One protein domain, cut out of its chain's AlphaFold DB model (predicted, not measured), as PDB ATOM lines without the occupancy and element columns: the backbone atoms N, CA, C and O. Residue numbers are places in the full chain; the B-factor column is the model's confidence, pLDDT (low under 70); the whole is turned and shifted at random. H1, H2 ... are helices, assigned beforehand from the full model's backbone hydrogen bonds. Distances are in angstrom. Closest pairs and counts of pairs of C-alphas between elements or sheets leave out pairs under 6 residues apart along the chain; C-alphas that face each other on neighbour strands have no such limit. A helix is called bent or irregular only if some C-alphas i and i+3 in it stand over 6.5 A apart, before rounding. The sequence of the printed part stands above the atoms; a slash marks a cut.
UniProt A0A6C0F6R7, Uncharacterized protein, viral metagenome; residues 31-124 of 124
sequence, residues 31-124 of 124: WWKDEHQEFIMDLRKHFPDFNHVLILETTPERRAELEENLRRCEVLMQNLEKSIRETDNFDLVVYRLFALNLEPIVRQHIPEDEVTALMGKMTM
ATOM      1  N   TRP A  31       0.766  29.688 -15.459       87.62
ATOM      2  CA  TRP A  31      -0.562  29.112 -15.649       87.62
ATOM      3  C   TRP A  31      -1.031  28.395 -14.379       87.62
ATOM      4  O   TRP A  31      -2.135  28.655 -13.909       87.62
ATOM      5  N   TRP A  32      -0.149  27.608 -13.758       86.44
ATOM      6  CA  TRP A  32      -0.412  26.951 -12.476       86.44
ATOM      7  C   TRP A  32      -0.767  27.964 -11.378       86.44
ATOM      8  O   TRP A  32      -1.718  27.780 -10.622       86.44
ATOM      9  N   LYS A  33      -0.017  29.072 -11.287       86.25
ATOM     10  CA  LYS A  33      -0.292  30.125 -10.294       86.25
ATOM     11  C   LYS A  33      -1.638  30.800 -10.529       86.25
ATOM     12  O   LYS A  33      -2.348  31.041  -9.560       86.25
ATOM     13  N   ASP A  34      -1.969  31.088 -11.784       88.50
ATOM     14  CA  ASP A  34      -3.229  31.731 -12.154       88.50
ATOM     15  C   ASP A  34      -4.422  30.807 -11.827       88.50
ATOM     16  O   ASP A  34      -5.369  31.243 -11.172       88.50
ATOM     17  N   GLU A  35      -4.332  29.513 -12.163       87.31
ATOM     18  CA  GLU A  35      -5.350  28.502 -11.830       87.31
ATOM     19  C   GLU A  35      -5.570  28.392 -10.310       87.31
ATOM     20  O   GLU A  35      -6.701  28.444  -9.816       87.31
ATOM     21  N   HIS A  36      -4.490  28.292  -9.531       87.94
ATOM     22  CA  HIS A  36      -4.592  28.174  -8.077       87.94
ATOM     23  C   HIS A  36      -5.023  29.475  -7.386       87.94
ATOM     24  O   HIS A  36      -5.660  29.426  -6.329       87.94
ATOM     25  N   GLN A  37      -4.725  30.630  -7.978       89.62
ATOM     26  CA  GLN A  37      -5.237  31.921  -7.534       89.62
ATOM     27  C   GLN A  37      -6.758  31.993  -7.700       89.62
ATOM     28  O   GLN A  37      -7.450  32.334  -6.739       89.62
ATOM     29  N   GLU A  38      -7.289  31.626  -8.868       88.62
ATOM     30  CA  GLU A  38      -8.738  31.561  -9.102       88.62
ATOM     31  C   GLU A  38      -9.417  30.596  -8.125       88.62
ATOM     32  O   GLU A  38     -10.372  30.976  -7.442       88.62
ATOM     33  N   PHE A  39      -8.852  29.395  -7.962       86.56
ATOM     34  CA  PHE A  39      -9.353  28.403  -7.015       86.56
ATOM     35  C   PHE A  39      -9.416  28.935  -5.575       86.56
ATOM     36  O   PHE A  39     -10.430  28.767  -4.900       86.56
ATOM     37  N   ILE A  40      -8.358  29.594  -5.090       89.00
ATOM     38  CA  ILE A  40      -8.339  30.174  -3.738       89.00
ATOM     39  C   ILE A  40      -9.395  31.269  -3.585       89.00
ATOM     40  O   ILE A  40     -10.084  31.317  -2.564       89.00
ATOM     41  N   MET A  41      -9.553  32.132  -4.589       89.88
ATOM     42  CA  MET A  41     -10.547  33.204  -4.553       89.88
ATOM     43  C   MET A  41     -11.982  32.673  -4.572       89.88
ATOM     44  O   MET A  41     -12.858  33.259  -3.929       89.88
ATOM     45  N   ASP A  42     -12.231  31.561  -5.260       88.38
ATOM     46  CA  ASP A  42     -13.518  30.871  -5.229       88.38
ATOM     47  C   ASP A  42     -13.747  30.155  -3.899       88.38
ATOM     48  O   ASP A  42     -14.792  30.345  -3.271       88.38
ATOM     49  N   LEU A  43     -12.747  29.422  -3.402       84.81
ATOM     50  CA  LEU A  43     -12.808  28.758  -2.102       84.81
ATOM     51  C   LEU A  43     -13.072  29.764  -0.976       84.81
ATOM     52  O   LEU A  43     -13.884  29.498  -0.091       84.81
ATOM     53  N   ARG A  44     -12.462  30.954  -1.032       86.12
ATOM     54  CA  ARG A  44     -12.658  32.034  -0.054       86.12
ATOM     55  C   ARG A  44     -14.127  32.427   0.123       86.12
ATOM     56  O   ARG A  44     -14.520  32.736   1.253       86.12
ATOM     57  N   LYS A  45     -14.929  32.408  -0.951       85.38
ATOM     58  CA  LYS A  45     -16.372  32.738  -0.921       85.38
ATOM     59  C   LYS A  45     -17.161  31.760  -0.051       85.38
ATOM     60  O   LYS A  45     -18.137  32.159   0.572       85.38
ATOM     61  N   HIS A  46     -16.696  30.515   0.005       82.19
ATOM     62  CA  HIS A  46     -17.301  29.408   0.745       82.19
ATOM     63  C   HIS A  46     -16.551  29.076   2.036       82.19
ATOM     64  O   HIS A  46     -16.985  28.248   2.825       82.19
ATOM     65  N   PHE A  47     -15.423  29.732   2.293       77.94
ATOM     66  CA  PHE A  47     -14.610  29.465   3.470       77.94
ATOM     67  C   PHE A  47     -15.338  29.723   4.807       77.94
ATOM     68  O   PHE A  47     -15.127  28.960   5.741       77.94
ATOM     69  N   PRO A  48     -16.268  30.692   4.939       75.56
ATOM     70  CA  PRO A  48     -17.103  30.786   6.138       75.56
ATOM     71  C   PRO A  48     -17.933  29.523   6.407       75.56
ATOM     72  O   PRO A  48     -18.158  29.194   7.569       75.56
ATOM     73  N   ASP A  49     -18.318  28.782   5.361       73.31
ATOM     74  CA  ASP A  49     -19.023  27.504   5.492       73.31
ATOM     75  C   ASP A  49     -18.105  26.423   6.091       73.31
ATOM     76  O   ASP A  49     -18.585  25.500   6.751       73.31
ATOM     77  N   PHE A  50     -16.776  26.568   5.962       69.00
ATOM     78  CA  PHE A  50     -15.809  25.681   6.618       69.00
ATOM     79  C   PHE A  50     -15.821  25.809   8.145       69.00
ATOM     80  O   PHE A  50     -15.512  24.836   8.829       69.00
ATOM     81  N   ASN A  51     -16.256  26.944   8.707       63.84
ATOM     82  CA  ASN A  51     -16.451  27.070  10.160       63.84
ATOM     83  C   ASN A  51     -17.560  26.146  10.691       63.84
ATOM     84  O   ASN A  51     -17.666  25.939  11.900       63.84
ATOM     85  N   HIS A  52     -18.383  25.591   9.799       65.06
ATOM     86  CA  HIS A  52     -19.415  24.612  10.117       65.06
ATOM     87  C   HIS A  52     -18.995  23.170   9.803       65.06
ATOM     88  O   HIS A  52     -19.823  22.265   9.918       65.06
ATOM     89  N   VAL A  53     -17.734  22.933   9.419       71.88
ATOM     90  CA  VAL A  53     -17.229  21.575   9.193       71.88
ATOM     91  C   VAL A  53     -17.310  20.788  10.493       71.88
ATOM     92  O   VAL A  53     -16.768  21.171  11.531       71.88
ATOM     93  N   LEU A  54     -18.017  19.664  10.421       74.19
ATOM     94  CA  LEU A  54     -18.149  18.745  11.533       74.19
ATOM     95  C   LEU A  54     -16.842  17.967  11.698       74.19
ATOM     96  O   LEU A  54     -16.522  17.114  10.874       74.19
ATOM     97  N   ILE A  55     -16.132  18.218  12.796       82.94
ATOM     98  CA  ILE A  55     -14.986  17.401  13.197       82.94
ATOM     99  C   ILE A  55     -15.514  16.070  13.733       82.94
ATOM    100  O   ILE A  55     -16.178  16.026  14.771       82.94
ATOM    101  N   LEU A  56     -15.222  14.988  13.008       85.81
ATOM    102  CA  LEU A  56     -15.671  13.629  13.345       85.81
ATOM    103  C   LEU A  56     -14.831  12.984  14.457       85.81
ATOM    104  O   LEU A  56     -15.209  11.947  14.999       85.81
ATOM    105  N   GLU A  57     -13.691  13.591  14.786       88.94
ATOM    106  CA  GLU A  57     -12.777  13.096  15.808       88.94
ATOM    107  C   GLU A  57     -13.404  13.140  17.205       88.94
ATOM    108  O   GLU A  57     -13.973  14.148  17.636       88.94
ATOM    109  N   THR A  58     -13.252  12.039  17.934       88.31
ATOM    110  CA  THR A  58     -13.836  11.847  19.266       88.31
ATOM    111  C   THR A  58     -12.801  11.950  20.378       88.31
ATOM    112  O   THR A  58     -13.159  12.285  21.508       88.31
ATOM    113  N   THR A  59     -11.518  11.725  20.074       93.38
ATOM    114  CA  THR A  59     -10.429  11.917  21.032       93.38
ATOM    115  C   THR A  59     -10.216  13.416  21.292       93.38
ATOM    116  O   THR A  59      -9.933  14.150  20.341       93.38
ATOM    117  N   PRO A  60     -10.316  13.898  22.549       91.50
ATOM    118  CA  PRO A  60     -10.234  15.327  22.865       91.50
ATOM    119  C   PRO A  60      -8.974  16.013  22.336       91.50
ATOM    120  O   PRO A  60      -9.052  17.102  21.774       91.50
ATOM    121  N   GLU A  61      -7.819  15.363  22.470       92.62
ATOM    122  CA  GLU A  61      -6.530  15.907  22.048       92.62
ATOM    123  C   GLU A  61      -6.478  16.093  20.530       92.62
ATOM    124  O   GLU A  61      -6.098  17.154  20.034       92.62
ATOM    125  N   ARG A  62      -6.912  15.072  19.785       91.25
ATOM    126  CA  ARG A  62      -6.893  15.093  18.323       91.25
ATOM    127  C   ARG A  62      -7.956  16.033  17.760       91.25
ATOM    128  O   ARG A  62      -7.710  16.717  16.770       91.25
ATOM    129  N   ARG A  63      -9.106  16.138  18.426       91.56
ATOM    130  CA  ARG A  63     -10.134  17.128  18.103       91.56
ATOM    131  C   ARG A  63      -9.614  18.556  18.277       91.56
ATOM    132  O   ARG A  63      -9.773  19.357  17.363       91.56
ATOM    133  N   ALA A  64      -8.960  18.861  19.398       92.44
ATOM    134  CA  ALA A  64      -8.393  20.187  19.645       92.44
ATOM    135  C   ALA A  64      -7.327  20.568  18.599       92.44
ATOM    136  O   ALA A  64      -7.257  21.717  18.166       92.44
ATOM    137  N   GLU A  65      -6.523  19.601  18.147       93.81
ATOM    138  CA  GLU A  65      -5.566  19.807  17.054       93.81
ATOM    139  C   GLU A  65      -6.262  20.186  15.736       93.81
ATOM    140  O   GLU A  65      -5.824  21.105  15.045       93.81
ATOM    141  N   LEU A  66      -7.367  19.519  15.397       92.31
ATOM    142  CA  LEU A  66      -8.136  19.808  14.182       92.31
ATOM    143  C   LEU A  66      -8.847  21.163  14.247       92.31
ATOM    144  O   LEU A  66      -8.885  21.880  13.247       92.31
ATOM    145  N   GLU A  67      -9.356  21.545  15.417       92.00
ATOM    146  CA  GLU A  67      -9.923  22.878  15.657       92.00
ATOM    147  C   GLU A  67      -8.854  23.972  15.467       92.00
ATOM    148  O   GLU A  67      -9.100  24.993  14.818       92.00
ATOM    149  N   GLU A  68      -7.631  23.742  15.955       93.88
ATOM    150  CA  GLU A  68      -6.506  24.654  15.736       93.88
ATOM    151  C   GLU A  68      -6.072  24.700  14.260       93.88
ATOM    152  O   GLU A  68      -5.786  25.783  13.741       93.88
ATOM    153  N   ASN A  69      -6.071  23.566  13.555       93.75
ATOM    154  CA  ASN A  69      -5.804  23.528  12.114       93.75
ATOM    155  C   ASN A  69      -6.842  24.343  11.330       93.75
ATOM    156  O   ASN A  69      -6.464  25.114  10.445       93.75
ATOM    157  N   LEU A  70      -8.128  24.244  11.682       90.88
ATOM    158  CA  LEU A  70      -9.195  25.027  11.053       90.88
ATOM    159  C   LEU A  70      -8.972  26.530  11.264       90.88
ATOM    160  O   LEU A  70      -9.005  27.311  10.310       90.88
ATOM    161  N   ARG A  71      -8.640  26.935  12.497       91.69
ATOM    162  CA  ARG A  71      -8.311  28.330  12.825       91.69
ATOM    163  C   ARG A  71      -7.103  28.842  12.036       91.69
ATOM    164  O   ARG A  71      -7.098  29.986  11.583       91.69
ATOM    165  N   ARG A  72      -6.069  28.013  11.856       94.25
ATOM    166  CA  ARG A  72      -4.894  28.354  11.033       94.25
ATOM    167  C   ARG A  72      -5.250  28.487   9.560       94.25
ATOM    168  O   ARG A  72      -4.745  29.405   8.917       94.25
ATOM    169  N   CYS A  73      -6.124  27.625   9.039       93.19
ATOM    170  CA  CYS A  73      -6.588  27.713   7.657       93.19
ATOM    171  C   CYS A  73      -7.258  29.063   7.374       93.19
ATOM    172  O   CYS A  73      -6.953  29.659   6.349       93.19
ATOM    173  N   GLU A  74      -8.081  29.589   8.289       91.75
ATOM    174  CA  GLU A  74      -8.692  30.924   8.152       91.75
ATOM    175  C   GLU A  74      -7.634  32.027   8.013       91.75
ATOM    176  O   GLU A  74      -7.672  32.820   7.075       91.75
ATOM    177  N   VAL A  75      -6.641  32.053   8.908       93.38
ATOM    178  CA  VAL A  75      -5.566  33.060   8.865       93.38
ATOM    179  C   VAL A  75      -4.761  32.956   7.567       93.38
ATOM    180  O   VAL A  75      -4.440  33.966   6.940       93.38
ATOM    181  N   LEU A  76      -4.432  31.735   7.143       94.88
ATOM    182  CA  LEU A  76      -3.662  31.496   5.923       94.88
ATOM    183  C   LEU A  76      -4.469  31.847   4.666       94.88
ATOM    184  O   LEU A  76      -3.914  32.433   3.741       94.88
ATOM    185  N   MET A  77      -5.774  31.571   4.657       93.44
ATOM    186  CA  MET A  77      -6.693  31.963   3.588       93.44
ATOM    187  C   MET A  77      -6.765  33.487   3.448       93.44
ATOM    188  O   MET A  77      -6.651  34.010   2.341       93.44
ATOM    189  N   GLN A  78      -6.883  34.216   4.561       92.25
ATOM    190  CA  GLN A  78      -6.855  35.682   4.552       92.25
ATOM    191  C   GLN A  78      -5.525  36.225   4.014       92.25
ATOM    192  O   GLN A  78      -5.517  37.171   3.227       92.25
ATOM    193  N   ASN A  79      -4.400  35.611   4.390       93.75
ATOM    194  CA  ASN A  79      -3.085  35.996   3.876       93.75
ATOM    195  C   ASN A  79      -2.957  35.745   2.367       93.75
ATOM    196  O   ASN A  79      -2.409  36.593   1.662       93.75
ATOM    197  N   LEU A  80      -3.476  34.620   1.864       93.56
ATOM    198  CA  LEU A  80      -3.498  34.324   0.430       93.56
ATOM    199  C   LEU A  80      -4.370  35.314  -0.333       93.56
ATOM    200  O   LEU A  80      -3.901  35.901  -1.304       93.56
ATOM    201  N   GLU A  81      -5.601  35.546   0.130       93.44
ATOM    202  CA  GLU A  81      -6.507  36.528  -0.471       93.44
ATOM    203  C   GLU A  81      -5.846  37.908  -0.533       93.44
ATOM    204  O   GLU A  81      -5.872  38.569  -1.572       93.44
ATOM    205  N   LYS A  82      -5.216  38.334   0.565       92.81
ATOM    206  CA  LYS A  82      -4.506  39.608   0.629       92.81
ATOM    207  C   LYS A  82      -3.355  39.663  -0.373       92.81
ATOM    208  O   LYS A  82      -3.251  40.629  -1.122       92.81
ATOM    209  N   SER A  83      -2.515  38.629  -0.412       92.06
ATOM    210  CA  SER A  83      -1.382  38.539  -1.342       92.06
ATOM    211  C   SER A  83      -1.847  38.638  -2.798       92.06
ATOM    212  O   SER A  83      -1.307  39.430  -3.573       92.06
ATOM    213  N   ILE A  84      -2.910  37.912  -3.142       91.69
ATOM    214  CA  ILE A  84      -3.528  37.924  -4.469       91.69
ATOM    215  C   ILE A  84      -4.064  39.322  -4.809       91.69
ATOM    216  O   ILE A  84      -3.713  39.887  -5.839       91.69
ATOM    217  N   ARG A  85      -4.898  39.907  -3.940       91.25
ATOM    218  CA  ARG A  85      -5.599  41.169  -4.235       91.25
ATOM    219  C   ARG A  85      -4.695  42.395  -4.217       91.25
ATOM    220  O   ARG A  85      -4.924  43.319  -4.991       91.25
ATOM    221  N   GLU A  86      -3.739  42.450  -3.293       91.69
ATOM    222  CA  GLU A  86      -2.934  43.655  -3.063       91.69
ATOM    223  C   GLU A  86      -1.623  43.650  -3.845       91.69
ATOM    224  O   GLU A  86      -1.124  44.716  -4.199       91.69
ATOM    225  N   THR A  87      -1.049  42.471  -4.094       85.06
ATOM    226  CA  THR A  87       0.301  42.360  -4.668       85.06
ATOM    227  C   THR A  87       0.353  41.611  -5.995       85.06
ATOM    228  O   THR A  87       1.430  41.544  -6.581       85.06
ATOM    229  N   ASP A  88      -0.779  41.063  -6.461       80.38
ATOM    230  CA  ASP A  88      -0.864  40.190  -7.646       80.38
ATOM    231  C   ASP A  88       0.163  39.042  -7.601       80.38
ATOM    232  O   ASP A  88       0.719  38.601  -8.606       80.38
ATOM    233  N   ASN A  89       0.474  38.590  -6.383       84.44
ATOM    234  CA  ASN A  89       1.454  37.549  -6.131       84.44
ATOM    235  C   ASN A  89       0.798  36.408  -5.364       84.44
ATOM    236  O   ASN A  89       0.176  36.610  -4.319       84.44
ATOM    237  N   PHE A  90       1.002  35.191  -5.852       87.06
ATOM    238  CA  PHE A  90       0.545  33.979  -5.194       87.06
ATOM    239  C   PHE A  90       1.654  33.416  -4.295       87.06
ATOM    240  O   PHE A  90       2.639  32.845  -4.778       87.06
ATOM    241  N   ASP A  91       1.520  33.600  -2.978       89.81
ATOM    242  CA  ASP A  91       2.507  33.122  -2.009       89.81
ATOM    243  C   ASP A  91       2.428  31.596  -1.840       89.81
ATOM    244  O   ASP A  91       1.605  31.051  -1.102       89.81
ATOM    245  N   LEU A  92       3.344  30.901  -2.517       88.19
ATOM    246  CA  LEU A  92       3.455  29.441  -2.497       88.19
ATOM    247  C   LEU A  92       3.731  28.863  -1.106       88.19
ATOM    248  O   LEU A  92       3.334  27.733  -0.827       88.19
ATOM    249  N   VAL A  93       4.430  29.599  -0.238       89.44
ATOM    250  CA  VAL A  93       4.735  29.125   1.117       89.44
ATOM    251  C   VAL A  93       3.464  29.145   1.950       89.44
ATOM    252  O   VAL A  93       3.140  28.148   2.597       89.44
ATOM    253  N   VAL A  94       2.713  30.245   1.888       92.44
ATOM    254  CA  VAL A  94       1.421  30.360   2.574       92.44
ATOM    255  C   VAL A  94       0.427  29.347   2.006       92.44
ATOM    256  O   VAL A  94      -0.262  28.686   2.781       92.44
ATOM    257  N   TYR A  95       0.409  29.143   0.686       91.44
ATOM    258  CA  TYR A  95      -0.481  28.172   0.044       91.44
ATOM    259  C   TYR A  95      -0.190  26.737   0.484       91.44
ATOM    260  O   TYR A  95      -1.102  25.991   0.839       91.44
ATOM    261  N   ARG A  96       1.090  26.361   0.558       90.19
ATOM    262  CA  ARG A  96       1.505  25.055   1.077       90.19
ATOM    263  C   ARG A  96       1.098  24.863   2.532       90.19
ATOM    264  O   ARG A  96       0.588  23.806   2.892       90.19
ATOM    265  N   LEU A  97       1.329  25.868   3.378       92.62
ATOM    266  CA  LEU A  97       0.927  25.813   4.783       92.62
ATOM    267  C   LEU A  97      -0.590  25.681   4.913       92.62
ATOM    268  O   LEU A  97      -1.055  24.890   5.730       92.62
ATOM    269  N   PHE A  98      -1.350  26.410   4.098       93.12
ATOM    270  CA  PHE A  98      -2.803  26.297   4.051       93.12
ATOM    271  C   PHE A  98      -3.218  24.861   3.724       93.12
ATOM    272  O   PHE A  98      -3.947  24.243   4.497       93.12
ATOM    273  N   ALA A  99      -2.671  24.294   2.647       91.56
ATOM    274  CA  ALA A  99      -2.976  22.935   2.222       91.56
ATOM    275  C   ALA A  99      -2.642  21.883   3.300       91.56
ATOM    276  O   ALA A  99      -3.443  20.989   3.557       91.56
ATOM    277  N   LEU A 100      -1.503  22.029   3.989       92.81
ATOM    278  CA  LEU A 100      -1.086  21.133   5.075       92.81
ATOM    279  C   LEU A 100      -2.007  21.180   6.302       92.81
ATOM    280  O   LEU A 100      -2.164  20.165   6.974       92.81
ATOM    281  N   ASN A 101      -2.595  22.337   6.619       93.19
ATOM    282  CA  ASN A 101      -3.555  22.441   7.725       93.19
ATOM    283  C   ASN A 101      -4.953  21.957   7.301       93.19
ATOM    284  O   ASN A 101      -5.698  21.444   8.134       93.19
ATOM    285  N   LEU A 102      -5.300  22.085   6.017       90.81
ATOM    286  CA  LEU A 102      -6.598  21.673   5.488       90.81
ATOM    287  C   LEU A 102      -6.708  20.151   5.295       90.81
ATOM    288  O   LEU A 102      -7.769  19.578   5.537       90.81
ATOM    289  N   GLU A 103      -5.622  19.491   4.884       91.69
ATOM    290  CA  GLU A 103      -5.571  18.043   4.627       91.69
ATOM    291  C   GLU A 103      -6.164  17.182   5.751       91.69
ATOM    292  O   GLU A 103      -7.092  16.423   5.457       91.69
ATOM    293  N   PRO A 104      -5.750  17.318   7.027       90.56
ATOM    294  CA  PRO A 104      -6.254  16.446   8.083       90.56
ATOM    295  C   PRO A 104      -7.745  16.654   8.373       90.56
ATOM    296  O   PRO A 104      -8.379  15.750   8.909       90.56
ATOM    297  N   ILE A 105      -8.306  17.816   8.018       89.75
ATOM    298  CA  ILE A 105      -9.735  18.127   8.156       89.75
ATOM    299  C   ILE A 105     -10.519  17.437   7.034       89.75
ATOM    300  O   ILE A 105     -11.495  16.736   7.287       89.75
ATOM    301  N   VAL A 106     -10.066  17.583   5.786       85.88
ATOM    302  CA  VAL A 106     -10.726  16.981   4.617       85.88
ATOM    303  C   VAL A 106     -10.631  15.455   4.651       85.88
ATOM    304  O   VAL A 106     -11.606  14.773   4.335       85.88
ATOM    305  N   ARG A 107      -9.492  14.909   5.091       86.56
ATOM    306  CA  ARG A 107      -9.243  13.463   5.160       86.56
ATOM    307  C   ARG A 107     -10.258  12.715   6.024       86.56
ATOM    308  O   ARG A 107     -10.535  11.558   5.739       86.56
ATOM    309  N   GLN A 108     -10.859  13.355   7.031       85.38
ATOM    310  CA  GLN A 108     -11.888  12.717   7.868       85.38
ATOM    311  C   GLN A 108     -13.126  12.286   7.072       85.38
ATOM    312  O   GLN A 108     -13.873  11.413   7.505       85.38
ATOM    313  N   HIS A 109     -13.350  12.908   5.915       81.50
ATOM    314  CA  HIS A 109     -14.495  12.656   5.051       81.50
ATOM    315  C   HIS A 109     -14.186  11.690   3.900       81.50
ATOM    316  O   HIS A 109     -15.057  11.471   3.055       81.50
ATOM    317  N   ILE A 110     -12.974  11.128   3.861       79.25
ATOM    318  CA  ILE A 110     -12.519  10.192   2.832       79.25
ATOM    319  C   ILE A 110     -12.213   8.847   3.504       79.25
ATOM    320  O   ILE A 110     -11.435   8.815   4.461       79.25
ATOM    321  N   PRO A 111     -12.801   7.736   3.033       78.88
ATOM    322  CA  PRO A 111     -12.462   6.399   3.509       78.88
ATOM    323  C   PRO A 111     -10.957   6.090   3.400       78.88
ATOM    324  O   PRO A 111     -10.277   6.496   2.459       78.88
ATOM    325  N   GLU A 112     -10.408   5.371   4.380       75.56
ATOM    326  CA  GLU A 112      -8.960   5.124   4.483       75.56
ATOM    327  C   GLU A 112      -8.402   4.275   3.322       75.56
ATOM    328  O   GLU A 112      -7.263   4.467   2.879       75.56
ATOM    329  N   ASP A 113      -9.212   3.367   2.785       75.00
ATOM    330  CA  ASP A 113      -8.912   2.575   1.594       75.00
ATOM    331  C   ASP A 113      -8.813   3.441   0.329       75.00
ATOM    332  O   ASP A 113      -7.911   3.230  -0.488       75.00
ATOM    333  N   GLU A 114      -9.654   4.472   0.205       72.00
ATOM    334  CA  GLU A 114      -9.572   5.457  -0.881       72.00
ATOM    335  C   GLU A 114      -8.301   6.312  -0.774       72.00
ATOM    336  O   GLU A 114      -7.588   6.485  -1.767       72.00
ATOM    337  N   VAL A 115      -7.952   6.780   0.432       69.62
ATOM    338  CA  VAL A 115      -6.694   7.514   0.678       69.62
ATOM    339  C   VAL A 115      -5.479   6.660   0.295       69.62
ATOM    340  O   VAL A 115      -4.561   7.133  -0.375       69.62
ATOM    341  N   THR A 116      -5.482   5.380   0.670       70.44
ATOM    342  CA  THR A 116      -4.386   4.446   0.369       70.44
ATOM    343  C   THR A 116      -4.234   4.215  -1.136       70.44
ATOM    344  O   THR A 116      -3.124   4.288  -1.672       70.44
ATOM    345  N   ALA A 117      -5.346   3.977  -1.839       70.44
ATOM    346  CA  ALA A 117      -5.352   3.795  -3.289       70.44
ATOM    347  C   ALA A 117      -4.860   5.050  -4.030       70.44
ATOM    348  O   ALA A 117      -4.167   4.947  -5.046       70.44
ATOM    349  N   LEU A 118      -5.186   6.231  -3.505       65.62
ATOM    350  CA  LEU A 118      -4.740   7.511  -4.036       65.62
ATOM    351  C   LEU A 118      -3.237   7.715  -3.899       65.62
ATOM    352  O   LEU A 118      -2.562   7.995  -4.890       65.62
ATOM    353  N   MET A 119      -2.692   7.500  -2.703       65.06
ATOM    354  CA  MET A 119      -1.254   7.634  -2.463       65.06
ATOM    355  C   MET A 119      -0.425   6.628  -3.279       65.06
ATOM    356  O   MET A 119       0.669   6.960  -3.743       65.06
ATOM    357  N   GLY A 120      -0.960   5.425  -3.519       61.09
ATOM    358  CA  GLY A 120      -0.325   4.419  -4.374       61.09
ATOM    359  C   GLY A 120      -0.259   4.807  -5.857       61.09
ATOM    360  O   GLY A 120       0.674   4.413  -6.547       61.09
ATOM    361  N   LYS A 121      -1.204   5.616  -6.359       58.78
ATOM    362  CA  LYS A 121      -1.187   6.126  -7.745       58.78
ATOM    363  C   LYS A 121      -0.245   7.302  -7.949       58.78
ATOM    364  O   LYS A 121       0.137   7.571  -9.078       58.78
ATOM    365  N   MET A 122       0.084   8.022  -6.883       57.78
ATOM    366  CA  MET A 122       0.960   9.182  -6.966       57.78
ATOM    367  C   MET A 122       2.454   8.819  -6.831       57.78
ATOM    368  O   MET A 122       3.314   9.646  -7.110       57.78
ATOM    369  N   THR A 123       2.770   7.599  -6.386       52.31
ATOM    370  CA  THR A 123       4.141   7.062  -6.289       52.31
ATOM    371  C   THR A 123       4.564   6.219  -7.503       52.31
ATOM    372  O   THR A 123       5.692   5.725  -7.523       52.31
ATOM    373  N   MET A 124       3.686   6.071  -8.504       42.81
ATOM    374  CA  MET A 124       3.967   5.468  -9.817       42.81
ATOM    375  C   MET A 124       4.116   6.549 -10.883       42.81
ATOM    376  O   MET A 124       4.985   6.362 -11.762       42.81
TER     377      MET A 124
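Overview. This is residues 31 to 124 of the 124 residues of an uncharacterized protein of viral metagenome (UniProt A0A6C0F6R7). A long helical hairpin makes the core: H2, the longest helix, runs the length of the domain, and H3 folds back along it. The kinked helix H1 packs on H2 at a steep angle, and the small helix H4 hangs off the end of H3 as an arm, with residues 116 to 124 sticking out. The printed part has 94 residues, with four named helices in the order H1, H2, H3, H4 and no named strand, and its class is all helix. It is only just compact, close to loose, with a radius of gyration of the C-alphas of 14.8 A, and it spans 41 by 35 by 20 A.

Along the chain. Find C-alpha 31 at (-0.562, 29.112, -15.649); from there H1 runs through residues 31 to 50, 27.2 A from first to last C-alpha. Look near residue 44 for its kink of 47 degrees; H1 is irregular, with C-alphas 45 and 48 7.4 A apart. Go on to C-alpha 60 at (-10.234, 15.327, 22.865), where H2 begins; it holds residues 60 to 87 and is 40.0 A long. H3, residues 92 to 109, measures 25.7 A and has a kink of 36 degrees near residue 103; it is only just irregular, with C-alphas 101 and 104 6.6 A apart. H4, residues 112 to 122, is 15.7 A long and ends at C-alpha 122, at (0.960, 9.182, -6.966).

Arrangement. Begin with H2 and H3, a helical hairpin: they touch, and their closest C-alphas, those of Asn 69 and Asn 101, are 5.1 A apart. They run opposite ways at a steep tilt of 38 degrees, only just past shallow. Next look at Met 41 and Glu 81, the closest C-alphas of H1 and H2 at 6.6 A; these helices touch and run opposite ways at a steep tilt of 51 degrees. H1 and H3 are near each other, with 6 pairs of C-alphas within 10 A. H3 and H4 are close but not clearly touching, their closest C-alphas being those of Arg 107 and Val 115, 7.9 A apart. H4 is apart from H1 and from H2. In H2 and H4 every O i to N i+4 pair is within hydrogen-bond range; in H1 11 of 16 are, in H3 10 of 14.

Size, cuts and confidence. The two C-alphas farthest apart are those of Trp 31 and Pro 60, at 42.0 A. Without residues 116 to 124, which stand free, the body spans 41 by 26 by 21 A. The printed part has no cut; the links from H2 to H3 and from H3 to H4 are tight, that from H1 to H2 is short, and no link is long. The mean pLDDT of the printed part is 84.5; look for values under 70 at residues 50 to 52, 115 and 118 to 124, the last being the chain's last residue.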